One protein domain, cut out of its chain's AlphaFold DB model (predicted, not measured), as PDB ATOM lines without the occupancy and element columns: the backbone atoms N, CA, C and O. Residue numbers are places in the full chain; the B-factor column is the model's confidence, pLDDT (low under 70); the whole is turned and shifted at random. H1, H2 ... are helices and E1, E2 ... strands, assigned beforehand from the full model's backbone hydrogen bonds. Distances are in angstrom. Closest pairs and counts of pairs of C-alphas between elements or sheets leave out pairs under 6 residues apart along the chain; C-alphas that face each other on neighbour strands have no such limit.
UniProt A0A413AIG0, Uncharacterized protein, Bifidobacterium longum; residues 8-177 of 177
ATOM      1  N   GLN A   8      -9.647  30.084  19.637       60.53
ATOM      2  CA  GLN A   8     -10.434  31.246  19.220       60.53
ATOM      3  C   GLN A   8      -9.748  32.090  18.132       60.53
ATOM      4  O   GLN A   8     -10.435  32.630  17.262       60.53
ATOM      5  N   LYS A   9      -8.412  32.192  18.151       62.72
ATOM      6  CA  LYS A   9      -7.636  32.945  17.153       62.72
ATOM      7  C   LYS A   9      -7.675  32.232  15.798       62.72
ATOM      8  O   LYS A   9      -8.107  32.834  14.820       62.72
ATOM      9  N   HIS A  10      -7.396  30.927  15.784       70.56
ATOM     10  CA  HIS A  10      -7.493  30.093  14.579       70.56
ATOM     11  C   HIS A  10      -8.896  30.096  13.976       70.56
ATOM     12  O   HIS A  10      -9.052  30.265  12.770       70.56
ATOM     13  N   THR A  11      -9.939  30.020  14.807       71.94
ATOM     14  CA  THR A  11     -11.326  30.104  14.325       71.94
ATOM     15  C   THR A  11     -11.587  31.401  13.555       71.94
ATOM     16  O   THR A  11     -12.182  31.380  12.477       71.94
ATOM     17  N   ARG A  12     -11.154  32.547  14.095       74.56
ATOM     18  CA  ARG A  12     -11.365  33.855  13.461       74.56
ATOM     19  C   ARG A  12     -10.566  33.988  12.165       74.56
ATOM     20  O   ARG A  12     -11.111  34.488  11.179       74.56
ATOM     21  N   ASP A  13      -9.320  33.531  12.171       81.75
ATOM     22  CA  ASP A  13      -8.425  33.609  11.018       81.75
ATOM     23  C   ASP A  13      -8.895  32.684   9.887       81.75
ATOM     24  O   ASP A  13      -9.072  33.149   8.760       81.75
ATOM     25  N   ASN A  14      -9.264  31.436  10.188       86.25
ATOM     26  CA  ASN A  14      -9.817  30.500   9.203       86.25
ATOM     27  C   ASN A  14     -11.119  31.024   8.592       86.25
ATOM     28  O   ASN A  14     -11.296  31.008   7.377       86.25
ATOM     29  N   MET A  15     -12.032  31.554   9.411       87.62
ATOM     30  CA  MET A  15     -13.294  32.111   8.908       87.62
ATOM     31  C   MET A  15     -13.081  33.340   8.019       87.62
ATOM     32  O   MET A  15     -13.844  33.547   7.069       87.62
ATOM     33  N   ARG A  16     -12.055  34.151   8.310       87.00
ATOM     34  CA  ARG A  16     -11.645  35.280   7.468       87.00
ATOM     35  C   ARG A  16     -11.090  34.790   6.132       87.00
ATOM     36  O   ARG A  16     -11.554  35.273   5.102       87.00
ATOM     37  N   VAL A  17     -10.162  33.835   6.146       87.38
ATOM     38  CA  VAL A  17      -9.544  33.274   4.933       87.38
ATOM     39  C   VAL A  17     -10.586  32.578   4.059       87.38
ATOM     40  O   VAL A  17     -10.671  32.869   2.872       87.38
ATOM     41  N   LEU A  18     -11.465  31.755   4.639       88.81
ATOM     42  CA  LEU A  18     -12.568  31.123   3.905       88.81
ATOM     43  C   LEU A  18     -13.470  32.166   3.233       88.81
ATOM     44  O   LEU A  18     -13.864  32.000   2.086       88.81
ATOM     45  N   LYS A  19     -13.767  33.275   3.924       87.12
ATOM     46  CA  LYS A  19     -14.548  34.372   3.338       87.12
ATOM     47  C   LYS A  19     -13.803  35.061   2.190       87.12
ATOM     48  O   LYS A  19     -14.441  35.495   1.237       87.12
ATOM     49  N   GLU A  20     -12.487  35.204   2.276       88.38
ATOM     50  CA  GLU A  20     -11.679  35.767   1.191       88.38
ATOM     51  C   GLU A  20     -11.664  34.849  -0.036       88.38
ATOM     52  O   GLU A  20     -11.888  35.321  -1.149       88.38
ATOM     53  N   ILE A  21     -11.493  33.543   0.176       88.12
ATOM     54  CA  ILE A  21     -11.543  32.525  -0.879       88.12
ATOM     55  C   ILE A  21     -12.909  32.534  -1.581       88.12
ATOM     56  O   ILE A  21     -12.958  32.571  -2.808       88.12
ATOM     57  N   GLU A  22     -14.010  32.575  -0.824       85.00
ATOM     58  CA  GLU A  22     -15.380  32.614  -1.366       85.00
ATOM     59  C   GLU A  22     -15.674  33.877  -2.188       85.00
ATOM     60  O   GLU A  22     -16.400  33.814  -3.177       85.00
ATOM     61  N   ASN A  23     -15.138  35.034  -1.782       88.69
ATOM     62  CA  ASN A  23     -15.437  36.321  -2.426       88.69
ATOM     63  C   ASN A  23     -14.416  36.721  -3.502       88.69
ATOM     64  O   ASN A  23     -14.597  37.735  -4.178       88.69
ATOM     65  N   SER A  24     -13.338  35.956  -3.664       93.50
ATOM     66  CA  SER A  24     -12.299  36.212  -4.656       93.50
ATOM     67  C   SER A  24     -12.534  35.374  -5.906       93.50
ATOM     68  O   SER A  24     -12.387  34.152  -5.896       93.50
ATOM     69  N   ALA A  25     -12.811  36.046  -7.026       91.38
ATOM     70  CA  ALA A  25     -12.916  35.388  -8.329       91.38
ATOM     71  C   ALA A  25     -11.626  34.637  -8.712       91.38
ATOM     72  O   ALA A  25     -11.684  33.615  -9.391       91.38
ATOM     73  N   TYR A  26     -10.465  35.117  -8.249       93.06
ATOM     74  CA  TYR A  26      -9.184  34.450  -8.464       93.06
ATOM     75  C   TYR A  26      -9.126  33.092  -7.754       93.06
ATOM     76  O   TYR A  26      -8.876  32.080  -8.406       93.06
ATOM     77  N   TYR A  27      -9.403  33.053  -6.445       90.38
ATOM     78  CA  TYR A  27      -9.340  31.805  -5.677       90.38
ATOM     79  C   TYR A  27     -10.439  30.826  -6.084       90.38
ATOM     80  O   TYR A  27     -10.175  29.631  -6.206       90.38
ATOM     81  N   SER A  28     -11.641  31.325  -6.375       86.44
ATOM     82  CA  SER A  28     -12.724  30.501  -6.915       86.44
ATOM     83  C   SER A  28     -12.322  29.830  -8.235       86.44
ATOM     84  O   SER A  28     -12.481  28.617  -8.374       86.44
ATOM     85  N   LYS A  29     -11.720  30.579  -9.171       92.06
ATOM     86  CA  LYS A  29     -11.229  30.020 -10.439       92.06
ATOM     87  C   LYS A  29     -10.085  29.026 -10.230       92.06
ATOM     88  O   LYS A  29     -10.055  27.999 -10.897       92.06
ATOM     89  N   LEU A  30      -9.163  29.318  -9.314       93.44
ATOM     90  CA  LEU A  30      -8.048  28.427  -8.999       93.44
ATOM     91  C   LEU A  30      -8.546  27.073  -8.476       93.44
ATOM     92  O   LEU A  30      -8.174  26.044  -9.032       93.44
ATOM     93  N   MET A  31      -9.429  27.074  -7.470       90.81
ATOM     94  CA  MET A  31     -10.016  25.839  -6.936       90.81
ATOM     95  C   MET A  31     -10.800  25.079  -8.006       90.81
ATOM     96  O   MET A  31     -10.676  23.864  -8.102       90.81
ATOM     97  N   HIS A  32     -11.578  25.788  -8.829       90.06
ATOM     98  CA  HIS A  32     -12.338  25.162  -9.907       90.06
ATOM     99  C   HIS A  32     -11.426  24.441 -10.903       90.06
ATOM    100  O   HIS A  32     -11.670  23.278 -11.201       90.06
ATOM    101  N   ASN A  33     -10.352  25.092 -11.355       94.06
ATOM    102  CA  ASN A  33      -9.396  24.480 -12.274       94.06
ATOM    103  C   ASN A  33      -8.709  23.254 -11.653       94.06
ATOM    104  O   ASN A  33      -8.638  22.219 -12.297       94.06
ATOM    105  N   MET A  34      -8.285  23.337 -10.387       95.00
ATOM    106  CA  MET A  34      -7.679  22.193  -9.691       95.00
ATOM    107  C   MET A  34      -8.641  21.002  -9.583       95.00
ATOM    108  O   MET A  34      -8.218  19.853  -9.682       95.00
ATOM    109  N   VAL A  35      -9.935  21.262  -9.376       94.06
ATOM    110  CA  VAL A  35     -10.959  20.210  -9.344       94.06
ATOM    111  C   VAL A  35     -11.222  19.648 -10.740       94.06
ATOM    112  O   VAL A  35     -11.397  18.441 -10.856       94.06
ATOM    113  N   LEU A  36     -11.225  20.473 -11.791       94.56
ATOM    114  CA  LEU A  36     -11.350  19.988 -13.170       94.56
ATOM    115  C   LEU A  36     -10.195  19.052 -13.541       94.56
ATOM    116  O   LEU A  36     -10.456  17.954 -14.017       94.56
ATOM    117  N   ASP A  37      -8.955  19.420 -13.214       95.38
ATOM    118  CA  ASP A  37      -7.784  18.575 -13.485       95.38
ATOM    119  C   ASP A  37      -7.874  17.211 -12.767       95.38
ATOM    120  O   ASP A  37      -7.405  16.193 -13.279       95.38
ATOM    121  N   LEU A  38      -8.467  17.172 -11.567       94.88
ATOM    122  CA  LEU A  38      -8.737  15.922 -10.847       94.88
ATOM    123  C   LEU A  38      -9.882  15.127 -11.480       94.88
ATOM    124  O   LEU A  38      -9.809  13.901 -11.536       94.88
ATOM    125  N   LEU A  39     -10.937  15.800 -11.941       94.81
ATOM    126  CA  LEU A  39     -12.069  15.146 -12.598       94.81
ATOM    127  C   LEU A  39     -11.654  14.497 -13.916       94.81
ATOM    128  O   LEU A  39     -12.089  13.380 -14.175       94.81
ATOM    129  N   ASP A  40     -10.775  15.134 -14.686       94.31
ATOM    130  CA  ASP A  40     -10.238  14.563 -15.924       94.31
ATOM    131  C   ASP A  40      -9.467  13.257 -15.641       94.31
ATOM    132  O   ASP A  40      -9.663  12.253 -16.323       94.31
ATOM    133  N   GLN A  41      -8.666  13.223 -14.569       94.88
ATOM    134  CA  GLN A  41      -7.965  12.005 -14.133       94.88
ATOM    135  C   GLN A  41      -8.931  10.904 -13.672       94.88
ATOM    136  O   GLN A  41      -8.715   9.722 -13.949       94.88
ATOM    137  N   VAL A  42      -9.995  11.275 -12.952       94.31
ATOM    138  CA  VAL A  42     -11.027  10.326 -12.508       94.31
ATOM    139  C   VAL A  42     -11.807   9.768 -13.698       94.31
ATOM    140  O   VAL A  42     -12.114   8.577 -13.701       94.31
ATOM    141  N   ASP A  43     -12.115  10.583 -14.706       92.88
ATOM    142  CA  ASP A  43     -12.841  10.147 -15.901       92.88
ATOM    143  C   ASP A  43     -12.046   9.096 -16.687       92.88
ATOM    144  O   ASP A  43     -12.558   7.999 -16.945       92.88
ATOM    145  N   GLU A  44     -10.767   9.377 -16.951       94.00
ATOM    146  CA  GLU A  44      -9.854   8.449 -17.624       94.00
ATOM    147  C   GLU A  44      -9.739   7.128 -16.845       94.00
ATOM    148  O   GLU A  44     -10.022   6.052 -17.382       94.00
ATOM    149  N   ALA A  45      -9.440   7.203 -15.544       94.75
ATOM    150  CA  ALA A  45      -9.306   6.020 -14.696       94.75
ATOM    151  C   ALA A  45     -10.615   5.218 -14.588       94.75
ATOM    152  O   ALA A  45     -10.597   3.986 -14.629       94.75
ATOM    153  N   SER A  46     -11.762   5.894 -14.467       94.31
ATOM    154  CA  SER A  46     -13.066   5.232 -14.346       94.31
ATOM    155  C   SER A  46     -13.457   4.496 -15.623       94.31
ATOM    156  O   SER A  46     -14.023   3.406 -15.546       94.31
ATOM    157  N   THR A  47     -13.113   5.048 -16.790       92.88
ATOM    158  CA  THR A  47     -13.366   4.423 -18.091       92.88
ATOM    159  C   THR A  47     -12.564   3.134 -18.241       92.88
ATOM    160  O   THR A  47     -13.091   2.117 -18.698       92.88
ATOM    161  N   ASP A  48     -11.299   3.142 -17.828       94.44
ATOM    162  CA  ASP A  48     -10.444   1.962 -17.931       94.44
ATOM    163  C   ASP A  48     -10.788   0.892 -16.893       94.44
ATOM    164  O   ASP A  48     -10.869  -0.290 -17.240       94.44
ATOM    165  N   LEU A  49     -11.089   1.284 -15.653       95.50
ATOM    166  CA  LEU A  49     -11.586   0.362 -14.626       95.50
ATOM    167  C   LEU A  49     -12.938  -0.249 -15.011       95.50
ATOM    168  O   LEU A  49     -13.194  -1.413 -14.712       95.50
ATOM    169  N   ALA A  50     -13.798   0.496 -15.705       93.06
ATOM    170  CA  ALA A  50     -15.082  -0.019 -16.161       93.06
ATOM    171  C   ALA A  50     -14.929  -1.144 -17.194       93.06
ATOM    172  O   ALA A  50     -15.617  -2.159 -17.087       93.06
ATOM    173  N   LYS A  51     -13.997  -1.003 -18.147       90.38
ATOM    174  CA  LYS A  51     -13.657  -2.074 -19.105       90.38
ATOM    175  C   LYS A  51     -13.074  -3.298 -18.398       90.38
ATOM    176  O   LYS A  51     -13.361  -4.427 -18.782       90.38
ATOM    177  N   GLN A  52     -12.255  -3.084 -17.366       91.50
ATOM    178  CA  GLN A  52     -11.714  -4.179 -16.556       91.50
ATOM    179  C   GLN A  52     -12.832  -4.915 -15.814       91.50
ATOM    180  O   GLN A  52     -12.894  -6.138 -15.873       91.50
ATOM    181  N   LEU A  53     -13.757  -4.183 -15.188       89.88
ATOM    182  CA  LEU A  53     -14.882  -4.774 -14.467       89.88
ATOM    183  C   LEU A  53     -15.834  -5.537 -15.400       89.88
ATOM    184  O   LEU A  53     -16.302  -6.618 -15.043       89.88
ATOM    185  N   GLU A  54     -16.101  -5.009 -16.596       88.31
ATOM    186  CA  GLU A  54     -16.832  -5.725 -17.652       88.31
ATOM    187  C   GLU A  54     -16.163  -7.069 -17.962       88.31
ATOM    188  O   GLU A  54     -16.804  -8.114 -17.871       88.31
ATOM    189  N   ALA A  55     -14.852  -7.058 -18.216       85.25
ATOM    190  CA  ALA A  55     -14.091  -8.267 -18.514       85.25
ATOM    191  C   ALA A  55     -14.029  -9.258 -17.334       85.25
ATOM    192  O   ALA A  55     -14.131 -10.465 -17.541       85.25
ATOM    193  N   GLU A  56     -13.871  -8.783 -16.097       86.12
ATOM    194  CA  GLU A  56     -13.804  -9.639 -14.901       86.12
ATOM    195  C   GLU A  56     -15.143 -10.291 -14.556       86.12
ATOM    196  O   GLU A  56     -15.189 -11.403 -14.027       86.12
ATOM    197  N   THR A  57     -16.245  -9.611 -14.861       83.62
ATOM    198  CA  THR A  57     -17.596 -10.139 -14.631       83.62
ATOM    199  C   THR A  57     -18.066 -11.057 -15.756       83.62
ATOM    200  O   THR A  57     -19.170 -11.609 -15.690       83.62
ATOM    201  N   ALA A  58     -17.216 -11.276 -16.760       79.38
ATOM    202  CA  ALA A  58     -17.510 -12.144 -17.871       79.38
ATOM    203  C   ALA A  58     -17.604 -13.621 -17.493       79.38
ATOM    204  O   ALA A  58     -16.634 -14.264 -17.099       79.38
ATOM    205  N   VAL A  59     -18.792 -14.203 -17.682       68.00
ATOM    206  CA  VAL A  59     -19.010 -15.650 -17.645       68.00
ATOM    207  C   VAL A  59     -18.261 -16.343 -18.788       68.00
ATOM    208  O   VAL A  59     -18.731 -16.418 -19.912       68.00
ATOM    209  N   MET A  60     -17.114 -16.949 -18.505       59.06
ATOM    210  CA  MET A  60     -16.478 -17.859 -19.463       59.06
ATOM    211  C   MET A  60     -17.345 -19.121 -19.628       59.06
ATOM    212  O   MET A  60     -17.679 -19.748 -18.617       59.06
ATOM    213  N   PRO A  61     -17.722 -19.541 -20.854       55.78
ATOM    214  CA  PRO A  61     -18.512 -20.749 -21.002       55.78
ATOM    215  C   PRO A  61     -17.729 -21.964 -20.473       55.78
ATOM    216  O   PRO A  61     -16.530 -22.111 -20.684       55.78
ATOM    217  N   ILE A  62     -18.414 -22.860 -19.767       55.53
ATOM    218  CA  ILE A  62     -17.920 -24.196 -19.423       55.53
ATOM    219  C   ILE A  62     -19.060 -25.152 -19.752       55.53
ATOM    220  O   ILE A  62     -20.122 -25.122 -19.144       55.53
ATOM    221  N   GLN A  63     -18.858 -26.030 -20.708       54.09
ATOM    222  CA  GLN A  63     -19.686 -27.210 -20.959       54.09
ATOM    223  C   GLN A  63     -18.849 -28.441 -20.589       54.09
ATOM    224  O   GLN A  63     -17.635 -28.356 -20.472       54.09
ATOM    225  N   ARG A  64     -19.454 -29.615 -20.402       54.94
ATOM    226  CA  ARG A  64     -18.755 -30.907 -20.473       54.94
ATOM    227  C   ARG A  64     -19.607 -31.887 -21.285       54.94
ATOM    228  O   ARG A  64     -20.729 -32.143 -20.873       54.94
ATOM    229  N   GLU A  65     -19.093 -32.473 -22.367       55.50
ATOM    230  CA  GLU A  65     -19.700 -33.613 -23.078       55.50
ATOM    231  C   GLU A  65     -18.791 -34.846 -23.001       55.50
ATOM    232  O   GLU A  65     -17.572 -34.765 -23.159       55.50
ATOM    233  N   ASN A  66     -19.385 -36.018 -22.743       55.62
ATOM    234  CA  ASN A  66     -18.695 -37.315 -22.639       55.62
ATOM    235  C   ASN A  66     -17.499 -37.333 -21.656       55.62
ATOM    236  O   ASN A  66     -16.494 -38.003 -21.892       55.62
ATOM    237  N   GLY A  67     -17.588 -36.578 -20.551       56.91
ATOM    238  CA  GLY A  67     -16.522 -36.438 -19.544       56.91
ATOM    239  C   GLY A  67     -15.453 -35.384 -19.868       56.91
ATOM    240  O   GLY A  67     -14.570 -35.141 -19.045       56.91
ATOM    241  N   ARG A  68     -15.532 -34.716 -21.024       52.47
ATOM    242  CA  ARG A  68     -14.614 -33.644 -21.447       52.47
ATOM    243  C   ARG A  68     -15.293 -32.298 -21.388       52.47
ATOM    244  O   ARG A  68     -16.462 -32.241 -21.709       52.47
ATOM    245  N   ILE A  69     -14.574 -31.236 -21.022       58.78
ATOM    246  CA  ILE A  69     -15.098 -29.861 -21.039       58.78
ATOM    247  C   ILE A  69     -15.375 -29.451 -22.497       58.78
ATOM    248  O   ILE A  69     -14.452 -29.452 -23.299       58.78
ATOM    249  N   VAL A  70     -16.629 -29.167 -22.848       55.41
ATOM    250  CA  VAL A  70     -17.052 -28.539 -24.117       55.41
ATOM    251  C   VAL A  70     -17.380 -27.064 -23.812       55.41
ATOM    252  O   VAL A  70     -17.255 -26.655 -22.673       55.41
ATOM    253  N   MET A  71     -17.726 -26.203 -24.755       54.75
ATOM    254  CA  MET A  71     -18.262 -24.847 -24.515       54.75
ATOM    255  C   MET A  71     -19.370 -24.639 -25.546       54.75
ATOM    256  O   MET A  71     -19.090 -24.900 -26.720       54.75
ATOM    257  N   PRO A  72     -20.595 -24.195 -25.188       51.41
ATOM    258  CA  PRO A  72     -21.597 -23.924 -26.205       51.41
ATOM    259  C   PRO A  72     -21.140 -22.679 -26.956       51.41
ATOM    260  O   PRO A  72     -21.075 -21.594 -26.384       51.41
ATOM    261  N   LEU A  73     -20.821 -22.833 -28.236       51.72
ATOM    262  CA  LEU A  73     -20.565 -21.722 -29.145       51.72
ATOM    263  C   LEU A  73     -21.916 -21.073 -29.507       51.72
ATOM    264  O   LEU A  73     -22.478 -21.377 -30.557       51.72
ATOM    265  N   SER A  74     -22.462 -20.223 -28.627       51.50
ATOM    266  CA  SER A  74     -23.529 -19.272 -28.984       51.50
ATOM    267  C   SER A  74     -22.966 -17.842 -29.007       51.50
ATOM    268  O   SER A  74     -22.289 -17.465 -28.049       51.50
ATOM    269  N   PRO A  75     -23.258 -17.028 -30.042       52.56
ATOM    270  CA  PRO A  75     -22.879 -15.610 -30.113       52.56
ATOM    271  C   PRO A  75     -23.588 -14.701 -29.090       52.56
ATOM    272  O   PRO A  75     -23.265 -13.524 -29.014       52.56
ATOM    273  N   GLU A  76     -24.574 -15.217 -28.349       50.09
ATOM    274  CA  GLU A  76     -25.436 -14.445 -27.436       50.09
ATOM    275  C   GLU A  76     -24.939 -14.416 -25.979       50.09
ATOM    276  O   GLU A  76     -25.578 -13.809 -25.121       50.09
ATOM    277  N   TYR A  77     -23.811 -15.062 -25.674       53.75
ATOM    278  CA  TYR A  77     -23.173 -14.939 -24.365       53.75
ATOM    279  C   TYR A  77     -22.309 -13.677 -24.332       53.75
ATOM    280  O   TYR A  77     -21.100 -13.744 -24.557       53.75
ATOM    281  N   ASP A  78     -22.950 -12.536 -24.068       54.88
ATOM    282  CA  ASP A  78     -22.247 -11.317 -23.680       54.88
ATOM    283  C   ASP A  78     -22.161 -11.265 -22.158       54.88
ATOM    284  O   ASP A  78     -23.139 -11.186 -21.410       54.88
ATOM    285  N   ASN A  79     -20.939 -11.499 -21.733       63.06
ATOM    286  CA  ASN A  79     -20.562 -12.023 -20.452       63.06
ATOM    287  C   ASN A  79     -19.975 -10.844 -19.690       63.06
ATOM    288  O   ASN A  79     -18.833 -10.490 -19.941       63.06
ATOM    289  N   GLY A  80     -20.718 -10.265 -18.751       64.50
ATOM    290  CA  GLY A  80     -20.206  -9.210 -17.871       64.50
ATOM    291  C   GLY A  80     -21.126  -8.000 -17.755       64.50
ATOM    292  O   GLY A  80     -22.153  -7.895 -18.425       64.50
ATOM    293  N   LEU A  81     -20.795  -7.092 -16.841       78.94
ATOM    294  CA  LEU A  81     -21.437  -5.785 -16.734       78.94
ATOM    295  C   LEU A  81     -21.048  -4.938 -17.944       78.94
ATOM    296  O   LEU A  81     -19.870  -4.678 -18.126       78.94
ATOM    297  N   CYS A  82     -22.026  -4.416 -18.690       86.19
ATOM    298  CA  CYS A  82     -21.763  -3.413 -19.728       86.19
ATOM    299  C   CYS A  82     -20.898  -2.277 -19.162       86.19
ATOM    300  O   CYS A  82     -21.240  -1.727 -18.105       86.19
ATOM    301  N   HIS A  83     -19.834  -1.883 -19.873       85.56
ATOM    302  CA  HIS A  83     -18.880  -0.897 -19.354       85.56
ATOM    303  C   HIS A  83     -19.541   0.398 -18.843       85.56
ATOM    304  O   HIS A  83     -19.109   0.952 -17.839       85.56
ATOM    305  N   HIS A  84     -20.623   0.887 -19.461       88.19
ATOM    306  CA  HIS A  84     -21.307   2.096 -18.983       88.19
ATOM    307  C   HIS A  84     -21.934   1.889 -17.595       88.19
ATOM    308  O   HIS A  84     -21.877   2.770 -16.738       88.19
ATOM    309  N   VAL A  85     -22.519   0.713 -17.353       90.75
ATOM    310  CA  VAL A  85     -23.093   0.346 -16.050       90.75
ATOM    311  C   VAL A  85     -21.981   0.130 -15.024       90.75
ATOM    312  O   VAL A  85     -22.108   0.587 -13.888       90.75
ATOM    313  N   ALA A  86     -20.877  -0.503 -15.430       91.75
ATOM    314  CA  ALA A  86     -19.680  -0.652 -14.607       91.75
ATOM    315  C   ALA A  86     -19.112   0.712 -14.179       91.75
ATOM    316  O   ALA A  86     -18.848   0.919 -12.996       91.75
ATOM    317  N   GLN A  87     -19.013   1.674 -15.101       93.00
ATOM    318  CA  GLN A  87     -18.545   3.029 -14.804       93.00
ATOM    319  C   GLN A  87     -19.469   3.743 -13.808       93.00
ATOM    320  O   GLN A  87     -18.992   4.312 -12.829       93.00
ATOM    321  N   VAL A  88     -20.794   3.657 -13.984       94.81
ATOM    322  CA  VAL A  88     -21.762   4.224 -13.022       94.81
ATOM    323  C   VAL A  88     -21.602   3.604 -11.632       94.81
ATOM    324  O   VAL A  88     -21.627   4.327 -10.633       94.81
ATOM    325  N   LEU A  89     -21.422   2.281 -11.551       94.25
ATOM    326  CA  LEU A  89     -21.196   1.589 -10.282       94.25
ATOM    327  C   LEU A  89     -19.904   2.070  -9.610       94.25
ATOM    328  O   LEU A  89     -19.932   2.422  -8.433       94.25
ATOM    329  N   LEU A  90     -18.805   2.151 -10.363       94.94
ATOM    330  CA  LEU A  90     -17.514   2.633  -9.869       94.94
ATOM    331  C   LEU A  90     -17.603   4.068  -9.341       94.94
ATOM    332  O   LEU A  90     -17.133   4.337  -8.239       94.94
ATOM    333  N   ILE A  91     -18.256   4.978 -10.070       95.31
ATOM    334  CA  ILE A  91     -18.452   6.365  -9.622       95.31
ATOM    335  C   ILE A  91     -19.326   6.428  -8.359       95.31
ATOM    336  O   ILE A  91     -19.073   7.238  -7.466       95.31
ATOM    337  N   SER A  92     -20.335   5.561  -8.248       95.19
ATOM    338  CA  SER A  92     -21.181   5.468  -7.053       95.19
ATOM    339  C   SER A  92     -20.394   5.012  -5.819       95.19
ATOM    340  O   SER A  92     -20.530   5.610  -4.749       95.19
ATOM    341  N   GLU A  93     -19.540   3.996  -5.961       94.88
ATOM    342  CA  GLU A  93     -18.659   3.534  -4.880       94.88
ATOM    343  C   GLU A  93     -17.572   4.566  -4.545       94.88
ATOM    344  O   GLU A  93     -17.341   4.851  -3.370       94.88
ATOM    345  N   LEU A  94     -16.979   5.218  -5.553       95.06
ATOM    346  CA  LEU A  94     -16.015   6.306  -5.354       95.06
ATOM    347  C   LEU A  94     -16.632   7.460  -4.561       95.06
ATOM    348  O   LEU A  94     -16.001   7.987  -3.650       95.06
ATOM    349  N   LYS A  95     -17.881   7.833  -4.855       94.31
ATOM    350  CA  LYS A  95     -18.589   8.869  -4.098       94.31
ATOM    351  C   LYS A  95     -18.702   8.509  -2.612       94.31
ATOM    352  O   LYS A  95     -18.474   9.376  -1.775       94.31
ATOM    353  N   LYS A  96     -19.033   7.255  -2.279       93.75
ATOM    354  CA  LYS A  96     -19.098   6.806  -0.875       93.75
ATOM    355  C   LYS A  96     -17.731   6.907  -0.200       93.75
ATOM    356  O   LYS A  96     -17.645   7.446   0.896       93.75
ATOM    357  N   ALA A  97     -16.673   6.462  -0.880       94.06
ATOM    358  CA  ALA A  97     -15.306   6.565  -0.373       94.06
ATOM    359  C   ALA A  97     -14.883   8.030  -0.150       94.06
ATOM    360  O   ALA A  97     -14.302   8.356   0.881       94.06
ATOM    361  N   LEU A  98     -15.240   8.937  -1.065       94.56
ATOM    362  CA  LEU A  98     -15.002  10.374  -0.897       94.56
ATOM    363  C   LEU A  98     -15.780  10.959   0.291       94.56
ATOM    364  O   LEU A  98     -15.240  11.803   1.003       94.56
ATOM    365  N   ASP A  99     -17.015  10.512   0.538       93.94
ATOM    366  CA  ASP A  99     -17.782  10.911   1.725       93.94
ATOM    367  C   ASP A  99     -17.107  10.421   3.027       93.94
ATOM    368  O   ASP A  99     -17.099  11.155   4.023       93.94
ATOM    369  N   HIS A 100     -16.504   9.222   3.028       94.75
ATOM    370  CA  HIS A 100     -15.712   8.713   4.160       94.75
ATOM    371  C   HIS A 100     -14.462   9.558   4.399       94.75
ATOM    372  O   HIS A 100     -14.254  10.028   5.518       94.75
ATOM    373  N   GLU A 101     -13.670   9.800   3.354       95.00
ATOM    374  CA  GLU A 101     -12.461  10.631   3.424       95.00
ATOM    375  C   GLU A 101     -12.785  12.050   3.896       95.00
ATOM    376  O   GLU A 101     -12.109  12.605   4.763       95.00
ATOM    377  N   LEU A 102     -13.885  12.626   3.407       95.62
ATOM    378  CA  LEU A 102     -14.350  13.933   3.853       95.62
ATOM    379  C   LEU A 102     -14.660  13.944   5.357       95.62
ATOM    380  O   LEU A 102     -14.315  14.909   6.043       95.62
ATOM    381  N   ALA A 103     -15.287  12.889   5.885       96.50
ATOM    382  CA  ALA A 103     -15.553  12.764   7.317       96.50
ATOM    383  C   ALA A 103     -14.259  12.623   8.139       96.50
ATOM    384  O   ALA A 103     -14.138  13.254   9.192       96.50
ATOM    385  N   VAL A 104     -13.289  11.847   7.648       95.75
ATOM    386  CA  VAL A 104     -11.967  11.654   8.270       95.75
ATOM    387  C   VAL A 104     -11.191  12.964   8.330       95.75
ATOM    388  O   VAL A 104     -10.787  13.386   9.414       95.75
ATOM    389  N   VAL A 105     -11.045  13.659   7.200       95.62
ATOM    390  CA  VAL A 105     -10.321  14.937   7.131       95.62
ATOM    391  C   VAL A 105     -10.990  15.991   8.014       95.62
ATOM    392  O   VAL A 105     -10.308  16.715   8.740       95.62
ATOM    393  N   ALA A 106     -12.324  16.054   8.014       96.12
ATOM    394  CA  ALA A 106     -13.073  16.964   8.877       96.12
ATOM    395  C   ALA A 106     -12.873  16.657  10.371       96.12
ATOM    396  O   ALA A 106     -12.699  17.582  11.169       96.12
ATOM    397  N   ALA A 107     -12.888  15.379  10.759       95.75
ATOM    398  CA  ALA A 107     -12.655  14.965  12.140       95.75
ATOM    399  C   ALA A 107     -11.228  15.277  12.596       95.75
ATOM    400  O   ALA A 107     -11.039  15.803  13.697       95.75
ATOM    401  N   TRP A 108     -10.245  15.020  11.731       93.69
ATOM    402  CA  TRP A 108      -8.845  15.326  11.991       93.69
ATOM    403  C   TRP A 108      -8.603  16.827  12.143       93.69
ATOM    404  O   TRP A 108      -7.967  17.241  13.107       93.69
ATOM    405  N   ALA A 109      -9.167  17.656  11.260       92.69
ATOM    406  CA  ALA A 109      -9.079  19.113  11.367       92.69
ATOM    407  C   ALA A 109      -9.607  19.615  12.724       92.69
ATOM    408  O   ALA A 109      -8.945  20.394  13.412       92.69
ATOM    409  N   ILE A 110     -10.770  19.110  13.158       92.62
ATOM    410  CA  ILE A 110     -11.340  19.449  14.474       92.62
ATOM    411  C   ILE A 110     -10.411  19.006  15.606       92.62
ATOM    412  O   ILE A 110     -10.167  19.783  16.530       92.62
ATOM    413  N   HIS A 111      -9.881  17.785  15.536       89.31
ATOM    414  CA  HIS A 111      -8.956  17.260  16.540       89.31
ATOM    415  C   HIS A 111      -7.658  18.087  16.622       89.31
ATOM    416  O   HIS A 111      -7.171  18.373  17.714       89.31
ATOM    417  N   GLN A 112      -7.151  18.579  15.486       87.69
ATOM    418  CA  GLN A 112      -5.992  19.483  15.423       87.69
ATOM    419  C   GLN A 112      -6.280  20.910  15.927       87.69
ATOM    420  O   GLN A 112      -5.354  21.708  16.088       87.69
ATOM    421  N   GLY A 113      -7.540  21.231  16.239       86.12
ATOM    422  CA  GLY A 113      -7.941  22.482  16.882       86.12
ATOM    423  C   GLY A 113      -8.797  23.410  16.021       86.12
ATOM    424  O   GLY A 113      -9.162  24.494  16.493       86.12
ATOM    425  N   ASP A 114      -9.163  23.015  14.798       89.19
ATOM    426  CA  ASP A 114     -10.103  23.789  13.991       89.19
ATOM    427  C   ASP A 114     -11.517  23.751  14.583       89.19
ATOM    428  O   ASP A 114     -11.985  22.771  15.167       89.19
ATOM    429  N   SER A 115     -12.260  24.844  14.413       89.94
ATOM    430  CA  SER A 115     -13.630  24.895  14.917       89.94
ATOM    431  C   SER A 115     -14.588  24.071  14.055       89.94
ATOM    432  O   SER A 115     -14.522  24.071  12.824       89.94
ATOM    433  N   LYS A 116     -15.610  23.493  14.694       91.12
ATOM    434  CA  LYS A 116     -16.758  22.893  13.992       91.12
ATOM    435  C   LYS A 116     -17.393  23.856  12.980       91.12
ATOM    436  O   LYS A 116     -17.838  23.432  11.922       91.12
ATOM    437  N   ASN A 117     -17.404  25.156  13.279       90.69
ATOM    438  CA  ASN A 117     -17.979  26.167  12.394       90.69
ATOM    439  C   ASN A 117     -17.148  26.383  11.124       90.69
ATOM    440  O   ASN A 117     -17.728  26.479  10.045       90.69
ATOM    441  N   SER A 118     -15.818  26.442  11.234       90.44
ATOM    442  CA  SER A 118     -14.930  26.579  10.073       90.44
ATOM    443  C   SER A 118     -14.980  25.341   9.188       90.44
ATOM    444  O   SER A 118     -15.092  25.484   7.975       90.44
ATOM    445  N   VAL A 119     -15.003  24.146   9.784       93.12
ATOM    446  CA  VAL A 119     -15.142  22.887   9.037       93.12
ATOM    447  C   VAL A 119     -16.498  22.804   8.338       93.12
ATOM    448  O   VAL A 119     -16.554  22.562   7.137       93.12
ATOM    449  N   ALA A 120     -17.597  23.099   9.039       92.94
ATOM    450  CA  ALA A 120     -18.921  23.125   8.416       92.94
ATOM    451  C   ALA A 120     -18.989  24.124   7.254       92.94
ATOM    452  O   ALA A 120     -19.519  23.796   6.192       92.94
ATOM    453  N   LYS A 121     -18.399  25.312   7.434       91.75
ATOM    454  CA  LYS A 121     -18.330  26.330   6.388       91.75
ATOM    455  C   LYS A 121     -17.527  25.853   5.173       91.75
ATOM    456  O   LYS A 121     -18.009  26.022   4.058       91.75
ATOM    457  N   ALA A 122     -16.362  25.235   5.376       91.75
ATOM    458  CA  ALA A 122     -15.557  24.662   4.293       91.75
ATOM    459  C   ALA A 122     -16.315  23.564   3.524       91.75
ATOM    460  O   ALA A 122     -16.165  23.430   2.317       91.75
ATOM    461  N   MET A 123     -17.199  22.833   4.206       92.69
ATOM    462  CA  MET A 123     -18.095  21.844   3.598       92.69
ATOM    463  C   MET A 123     -19.365  22.457   2.979       92.69
ATOM    464  O   MET A 123     -20.288  21.716   2.639       92.69
ATOM    465  N   HIS A 124     -19.455  23.788   2.875       90.12
ATOM    466  CA  HIS A 124     -20.636  24.524   2.410       90.12
ATOM    467  C   HIS A 124     -21.935  24.145   3.145       90.12
ATOM    468  O   HIS A 124     -23.016  24.087   2.557       90.12
ATOM    469  N   LYS A 125     -21.840  23.881   4.453       91.75
ATOM    470  CA  LYS A 125     -22.969  23.511   5.318       91.75
ATOM    471  C   LYS A 125     -23.064  24.439   6.526       91.75
ATOM    472  O   LYS A 125     -22.077  24.993   7.006       91.75
ATOM    473  N   HIS A 126     -24.265  24.563   7.084       91.25
ATOM    474  CA  HIS A 126     -24.426  25.153   8.408       91.25
ATOM    475  C   HIS A 126     -24.007  24.152   9.485       91.25
ATOM    476  O   HIS A 126     -24.348  22.971   9.414       91.25
ATOM    477  N   ALA A 127     -23.295  24.619  10.513       90.00
ATOM    478  CA  ALA A 127     -22.814  23.756  11.591       90.00
ATOM    479  C   ALA A 127     -23.961  23.058  12.345       90.00
ATOM    480  O   ALA A 127     -23.837  21.886  12.694       90.00
ATOM    481  N   SER A 128     -25.091  23.746  12.543       90.44
ATOM    482  CA  SER A 128     -26.297  23.170  13.151       90.44
ATOM    483  C   SER A 128     -26.835  21.977  12.367       90.44
ATOM    484  O   SER A 128     -27.302  21.014  12.969       90.44
ATOM    485  N   ASP A 129     -26.745  22.034  11.040       90.88
ATOM    486  CA  ASP A 129     -27.314  21.030  10.147       90.88
ATOM    487  C   ASP A 129     -26.334  19.877   9.955       90.88
ATOM    488  O   ASP A 129     -26.729  18.709  10.030       90.88
ATOM    489  N   LEU A 130     -25.048  20.204   9.765       93.19
ATOM    490  CA  LEU A 130     -23.977  19.225   9.627       93.19
ATOM    491  C   LEU A 130     -23.852  18.376  10.885       93.19
ATOM    492  O   LEU A 130     -23.857  17.166  10.769       93.19
ATOM    493  N   PHE A 131     -23.796  18.970  12.076       91.50
ATOM    494  CA  PHE A 131     -23.614  18.217  13.324       91.50
ATOM    495  C   PHE A 131     -24.934  17.812  13.994       91.50
ATOM    496  O   PHE A 131     -24.948  17.433  15.169       91.50
ATOM    497  N   SER A 132     -26.047  17.881  13.260       91.31
ATOM    498  CA  SER A 132     -27.332  17.369  13.730       91.31
ATOM    499  C   SER A 132     -27.336  15.838  13.776       91.31
ATOM    500  O   SER A 132     -26.695  15.169  12.970       91.31
ATOM    501  N   LYS A 133     -28.163  15.258  14.655       86.12
ATOM    502  CA  LYS A 133     -28.352  13.794  14.745       86.12
ATOM    503  C   LYS A 133     -28.898  13.147  13.462       86.12
ATOM    504  O   LYS A 133     -28.907  11.928  13.361       86.12
ATOM    505  N   ARG A 134     -29.420  13.943  12.524       89.50
ATOM    506  CA  ARG A 134     -30.006  13.464  11.260       89.50
ATOM    507  C   ARG A 134     -28.981  13.395  10.130       89.50
ATOM    508  O   ARG A 134     -29.270  12.802   9.098       89.50
ATOM    509  N   ASN A 135     -27.820  14.022  10.299       93.00
ATOM    510  CA  ASN A 135     -26.794  14.081   9.274       93.00
ATOM    511  C   ASN A 135     -25.794  12.940   9.469       93.00
ATOM    512  O   ASN A 135     -25.091  12.885  10.476       93.00
ATOM    513  N   LEU A 136     -25.744  12.033   8.497       93.75
ATOM    514  CA  LEU A 136     -24.930  10.822   8.573       93.75
ATOM    515  C   LEU A 136     -23.429  11.146   8.611       93.75
ATOM    516  O   LEU A 136     -22.736  10.682   9.513       93.75
ATOM    517  N   ILE A 137     -22.968  12.038   7.725       93.94
ATOM    518  CA  ILE A 137     -21.571  12.505   7.681       93.94
ATOM    519  C   ILE A 137     -21.212  13.234   8.982       93.94
ATOM    520  O   ILE A 137     -20.154  13.009   9.558       93.94
ATOM    521  N   GLY A 138     -22.114  14.067   9.505       94.56
ATOM    522  CA  GLY A 138     -21.928  14.699  10.813       94.56
ATOM    523  C   GLY A 138     -21.736  13.711  11.958       94.56
ATOM    524  O   GLY A 138     -20.893  13.922  12.832       94.56
ATOM    525  N   GLY A 139     -22.522  12.634  11.951       94.94
ATOM    526  CA  GLY A 139     -22.404  11.539  12.908       94.94
ATOM    527  C   GLY A 139     -21.103  10.749  12.759       94.94
ATOM    528  O   GLY A 139     -20.545  10.314  13.765       94.94
ATOM    529  N   ASP A 140     -20.595  10.576  11.539       96.50
ATOM    530  CA  ASP A 140     -19.272   9.986  11.294       96.50
ATOM    531  C   ASP A 140     -18.155  10.863  11.846       96.50
ATOM    532  O   ASP A 140     -17.333  10.373  12.618       96.50
ATOM    533  N   ILE A 141     -18.179  12.166  11.547       96.88
ATOM    534  CA  ILE A 141     -17.189  13.124  12.061       96.88
ATOM    535  C   ILE A 141     -17.138  13.065  13.592       96.88
ATOM    536  O   ILE A 141     -16.063  12.995  14.175       96.88
ATOM    537  N   GLN A 142     -18.296  13.039  14.263       95.06
ATOM    538  CA  GLN A 142     -18.352  12.953  15.728       95.06
ATOM    539  C   GLN A 142     -17.754  11.652  16.276       95.06
ATOM    540  O   GLN A 142     -17.043  11.693  17.280       95.06
ATOM    541  N   ARG A 143     -18.030  10.511  15.631       95.69
ATOM    542  CA  ARG A 143     -17.460   9.210  16.016       95.69
ATOM    543  C   ARG A 143     -15.943   9.189  15.851       95.69
ATOM    544  O   ARG A 143     -15.250   8.704  16.740       95.69
ATOM    545  N   LEU A 144     -15.444   9.738  14.748       96.75
ATOM    546  CA  LEU A 144     -14.015   9.821  14.449       96.75
ATOM    547  C   LEU A 144     -13.291  10.783  15.404       96.75
ATOM    548  O   LEU A 144     -12.252  10.418  15.943       96.75
ATOM    549  N   CYS A 145     -13.864  11.956  15.706       95.00
ATOM    550  CA  CYS A 145     -13.311  12.858  16.727       95.00
ATOM    551  C   CYS A 145     -13.194  12.161  18.089       95.00
ATOM    552  O   CYS A 145     -12.138  12.212  18.704       95.00
ATOM    553  N   ALA A 146     -14.247  11.463  18.530       94.56
ATOM    554  CA  ALA A 146     -14.225  10.750  19.805       94.56
ATOM    555  C   ALA A 146     -13.140   9.661  19.849       94.56
ATOM    556  O   ALA A 146     -12.551   9.426  20.900       94.56
ATOM    557  N   ALA A 147     -12.862   9.008  18.718       95.00
ATOM    558  CA  ALA A 147     -11.780   8.040  18.623       95.00
ATOM    559  C   ALA A 147     -10.397   8.709  18.712       95.00
ATOM    560  O   ALA A 147      -9.561   8.236  19.476       95.00
ATOM    561  N   HIS A 148     -10.171   9.827  18.015       93.38
ATOM    562  CA  HIS A 148      -8.925  10.589  18.150       93.38
ATOM    563  C   HIS A 148      -8.699  11.088  19.585       93.38
ATOM    564  O   HIS A 148      -7.610  10.911  20.130       93.38
ATOM    565  N   ASP A 149      -9.734  11.640  20.220       91.56
ATOM    566  CA  ASP A 149      -9.663  12.116  21.604       91.56
ATOM    567  C   ASP A 149      -9.358  10.955  22.566       91.56
ATOM    568  O   ASP A 149      -8.481  11.063  23.420       91.56
ATOM    569  N   ALA A 150      -9.992   9.793  22.370       91.19
ATOM    570  CA  ALA A 150      -9.727   8.605  23.176       91.19
ATOM    571  C   ALA A 150      -8.279   8.098  23.035       91.19
ATOM    572  O   ALA A 150      -7.697   7.644  24.021       91.19
ATOM    573  N   MET A 151      -7.682   8.185  21.839       90.88
ATOM    574  CA  MET A 151      -6.270   7.836  21.619       90.88
ATOM    575  C   MET A 151      -5.310   8.802  22.313       90.88
ATOM    576  O   MET A 151      -4.277   8.354  22.816       90.88
ATOM    577  N   GLU A 152      -5.645  10.097  22.337       89.00
ATOM    578  CA  GLU A 152      -4.869  11.144  23.017       89.00
ATOM    579  C   GLU A 152      -4.957  11.004  24.547       89.00
ATOM    580  O   GLU A 152      -3.955  11.179  25.240       89.00
ATOM    581  N   GLU A 153      -6.125  10.629  25.079       91.75
ATOM    582  CA  GLU A 153      -6.357  10.427  26.518       91.75
ATOM    583  C   GLU A 153      -5.635   9.198  27.100       91.75
ATOM    584  O   GLU A 153      -5.387   9.153  28.307       91.75
ATOM    585  N   HIS A 154      -5.268   8.216  26.267       90.25
ATOM    586  CA  HIS A 154      -4.673   6.943  26.701       90.25
ATOM    587  C   HIS A 154      -3.304   6.677  26.042       90.25
ATOM    588  O   HIS A 154      -3.136   5.657  25.366       90.25
ATOM    589  N   PRO A 155      -2.299   7.557  26.222       86.94
ATOM    590  CA  PRO A 155      -1.033   7.492  25.486       86.94
ATOM    591  C   PRO A 155      -0.236   6.205  25.747       86.94
ATOM    592  O   PRO A 155       0.426   5.710  24.843       86.94
ATOM    593  N   ASP A 156      -0.352   5.617  26.937       90.75
ATOM    594  CA  ASP A 156       0.437   4.442  27.337       90.75
ATOM    595  C   ASP A 156      -0.315   3.104  27.187       90.75
ATOM    596  O   ASP A 156       0.215   2.048  27.533       90.75
ATOM    597  N   ASP A 157      -1.560   3.120  26.695       91.19
ATOM    598  CA  ASP A 157      -2.376   1.912  26.535       91.19
ATOM    599  C   ASP A 157      -2.350   1.421  25.082       91.19
ATOM    600  O   ASP A 157      -2.939   2.034  24.190       91.19
ATOM    601  N   SER A 158      -1.716   0.269  24.855       89.94
ATOM    602  CA  SER A 158      -1.573  -0.326  23.522       89.94
ATOM    603  C   SER A 158      -2.903  -0.732  22.877       89.94
ATOM    604  O   SER A 158      -2.973  -0.967  21.672       89.94
ATOM    605  N   ARG A 159      -3.998  -0.814  23.649       89.19
ATOM    606  CA  ARG A 159      -5.350  -1.015  23.090       89.19
ATOM    607  C   ARG A 159      -5.807   0.175  22.248       89.19
ATOM    608  O   ARG A 159      -6.694   0.007  21.418       89.19
ATOM    609  N   TYR A 160      -5.209   1.344  22.461       90.44
ATOM    610  CA  TYR A 160      -5.496   2.585  21.748       90.44
ATOM    611  C   TYR A 160      -4.454   2.889  20.663       90.44
ATOM    612  O   TYR A 160      -4.529   3.946  20.047       90.44
ATOM    613  N   ASP A 161      -3.519   1.975  20.373       90.06
ATOM    614  CA  ASP A 161      -2.623   2.105  19.209       90.06
ATOM    615  C   ASP A 161      -3.393   1.977  17.885       90.06
ATOM    616  O   ASP A 161      -2.958   2.474  16.844       90.06
ATOM    617  N   LYS A 162      -4.552   1.309  17.932       93.69
ATOM    618  CA  LYS A 162      -5.453   1.118  16.801       93.69
ATOM    619  C   LYS A 162      -6.908   1.162  17.254       93.69
ATOM    620  O   LYS A 162      -7.340   0.305  18.022       93.69
ATOM    621  N   ILE A 163      -7.686   2.101  16.719       94.38
ATOM    622  CA  ILE A 163      -9.134   2.178  16.956       94.38
ATOM    623  C   ILE A 163      -9.885   1.975  15.646       94.38
ATOM    624  O   ILE A 163      -9.747   2.748  14.701       94.38
ATOM    625  N   ALA A 164     -10.726   0.943  15.611       95.38
ATOM    626  CA  ALA A 164     -11.660   0.715  14.520       95.38
ATOM    627  C   ALA A 164     -12.953   1.511  14.757       95.38
ATOM    628  O   ALA A 164     -13.666   1.290  15.740       95.38
ATOM    629  N   VAL A 165     -13.275   2.414  13.837       96.44
ATOM    630  CA  VAL A 165     -14.484   3.239  13.861       96.44
ATOM    631  C   VAL A 165     -15.416   2.783  12.749       96.44
ATOM    632  O   VAL A 165     -15.105   2.885  11.567       96.44
ATOM    633  N   LYS A 166     -16.597   2.292  13.129       96.69
ATOM    634  CA  LYS A 166     -17.647   1.945  12.171       96.69
ATOM    635  C   LYS A 166     -18.416   3.203  11.766       96.69
ATOM    636  O   LYS A 166     -19.034   3.831  12.632       96.69
ATOM    637  N   LEU A 167     -18.406   3.540  10.479       95.19
ATOM    638  CA  LEU A 167     -19.137   4.657   9.871       95.19
ATOM    639  C   LEU A 167     -20.619   4.311   9.650       95.19
ATOM    640  O   LEU A 167     -21.087   3.223   9.997       95.19
ATOM    641  N   HIS A 168     -21.418   5.278   9.199       93.81
ATOM    642  CA  HIS A 168     -22.879   5.152   9.112       93.81
ATOM    643  C   HIS A 168     -23.371   4.049   8.165       93.81
ATOM    644  O   HIS A 168     -24.411   3.449   8.430       93.81
ATOM    645  N   ASP A 169     -22.638   3.775   7.094       91.94
ATOM    646  CA  ASP A 169     -22.948   2.753   6.090       91.94
ATOM    647  C   ASP A 169     -22.307   1.392   6.402       91.94
ATOM    648  O   ASP A 169     -22.514   0.414   5.686       91.94
ATOM    649  N   GLY A 170     -21.572   1.310   7.511       93.12
ATOM    650  CA  GLY A 170     -20.912   0.101   7.972       93.12
ATOM    651  C   GLY A 170     -19.452  -0.034   7.558       93.12
ATOM    652  O   GLY A 170     -18.829  -0.994   8.014       93.12
ATOM    653  N   PHE A 171     -18.899   0.911   6.789       94.00
ATOM    654  CA  PHE A 171     -17.461   0.972   6.531       94.00
ATOM    655  C   PHE A 171     -16.680   1.072   7.849       94.00
ATOM    656  O   PHE A 171     -17.107   1.756   8.783       94.00
ATOM    657  N   ILE A 172     -15.555   0.364   7.950       96.12
ATOM    658  CA  ILE A 172     -14.699   0.378   9.139       96.12
ATOM    659  C   ILE A 172     -13.439   1.157   8.790       96.12
ATOM    660  O   ILE A 172     -12.604   0.674   8.032       96.12
ATOM    661  N   TYR A 173     -13.310   2.350   9.364       95.06
ATOM    662  CA  TYR A 173     -12.095   3.143   9.277       95.06
ATOM    663  C   TYR A 173     -11.196   2.830  10.472       95.06
ATOM    664  O   TYR A 173     -11.652   2.839  11.617       95.06
ATOM    665  N   GLU A 174      -9.926   2.539  10.219       94.19
ATOM    666  CA  GLU A 174      -8.960   2.217  11.265       94.19
ATOM    667  C   GLU A 174      -8.040   3.411  11.494       94.19
ATOM    668  O   GLU A 174      -7.240   3.766  10.632       94.19
ATOM    669  N   ILE A 175      -8.148   4.025  12.671       91.81
ATOM    670  CA  ILE A 175      -7.227   5.075  13.096       91.81
ATOM    671  C   ILE A 175      -6.030   4.396  13.752       91.81
ATOM    672  O   ILE A 175      -6.194   3.570  14.654       91.81
ATOM    673  N   LEU A 176      -4.839   4.755  13.288       89.19
ATOM    674  CA  LEU A 176      -3.562   4.319  13.836       89.19
ATOM    675  C   LEU A 176      -2.882   5.501  14.526       89.19
ATOM    676  O   LEU A 176      -3.067   6.648  14.113       89.19
ATOM    677  N   ARG A 177      -2.146   5.206  15.597       81.69
ATOM    678  CA  ARG A 177      -1.382   6.200  16.354       81.69
ATOM    679  C   ARG A 177      -0.152   6.686  15.593       81.69
ATOM    680  O   ARG A 177       0.489   5.854  14.913       81.69
TER     681      ARG A 177
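What this domain is: This is residues 8 to 177 of the 177 residues of an uncharacterized protein of Bifidobacterium longum (UniProt A0A413AIG0). What shape do the parts make? Two long helices, H2 and H3, meet near their ends as a V, and H1 turns a corner at the far end of H2 and packs on H4 near the far end of H3, leaving an open frame. At that far end of H3 lies a head of H4, H5, H6 and the E3 E4 hairpin, with H6 crossing H3, while the small E1 E2 hairpin lies far beyond the tip of the V. What is the make-up? The 170 printed residues hold six named helices and four named strands in the order H1 H2 E1 E2 H3 H4 H5 H6 E3 E4, mostly helix, with two antiparallel sheets, E1 - E2 and E3 - E4. How spread out is it? It is only just extended, close to loose, with a radius of gyration of the C-alphas of 23.4 A, and elongated, spanning 80 by 49 by 28 A.

Where its parts are: Where are the strands? E3 is residues 162 to 166, 13.1 A from first to last C-alpha, and E4 is residues 172 to 176, 12.7 A, ending at C-alpha 176 (-3.562, 4.319, 13.836). E1 is residues 63 to 65 and E2 is residues 68 to 70. Where are the long helices? H6 is residues 136 to 153, 25.8 A long, and H3 is residues 83 to 111, 41.4 A. H2, the longest helix, is residues 25 to 56, 45.5 A, from C-alpha 25 at (-12.916, 35.388, -8.329). Which helices remain? H1 is residues 8 to 23, 22.8 A, from C-alpha 8 at (-10.434, 31.246, 19.220). H4 is residues 116 to 122 and H5 is residues 127 to 130.

How they stand to each other: What is near the E3 E4 hairpin? The strands are antiparallel at 157 degrees, with N 165 and O 173 within hydrogen-bond range at 2.8 A. The closest C-alphas of H6 and E3, those of Leu 144 and Val 165, are 6.6 A apart, and H3 and E4 are near each other, with 5 pairs of C-alphas within 10 A. How do the helices stand to H3? H3 touches H6, closest at the C-alphas of Ala 107 and Ile 141, 4.9 A, at a steep tilt of 44 degrees, the same way. H3 and H4 form a helical hairpin at a steep tilt of 40 degrees, touching closest at the C-alphas of Ala 106 and Val 119, 6.3 A. With residues 83 to 91 alone, H3 touches H2 at a steep tilt of 47 degrees, opposite ways, closest at the C-alphas of Ala 50 and Gln 87, 4.8 A. What of H1, H5 and the E1 E2 hairpin? H1 touches H4 at a shallow tilt of 18 degrees, closest at the C-alphas of Met 15 and Ser 118, 5.9 A, and only just touches H2, only at the corner, with 3 pairs of C-alphas within 8 A. H5 touches H4, closest at the C-alphas of Ala 120 and Ala 127, 5.1 A. E1 and E2 are antiparallel at 130 degrees, with N 63 and O 70 within hydrogen-bond range at 2.6 A. Are the helix backbones complete? Every O i to N i+4 pair is within hydrogen-bond range in H1, H2, H3, H4 and H6; H5 is too short for such a pair.

The domain as a whole: How far does it reach? The two C-alphas farthest apart, those of Lys 9 and Asn 66, are 81.5 A apart, and residues 32 to 41 of H2 stand free. Is it continuous? The printed part has no cut, and the link from E2 to H3, 12 residues, is long. Where is confidence low? The mean pLDDT of the printed part is 86.5, and residues 8 to 9 and 59 to 80 are under 70.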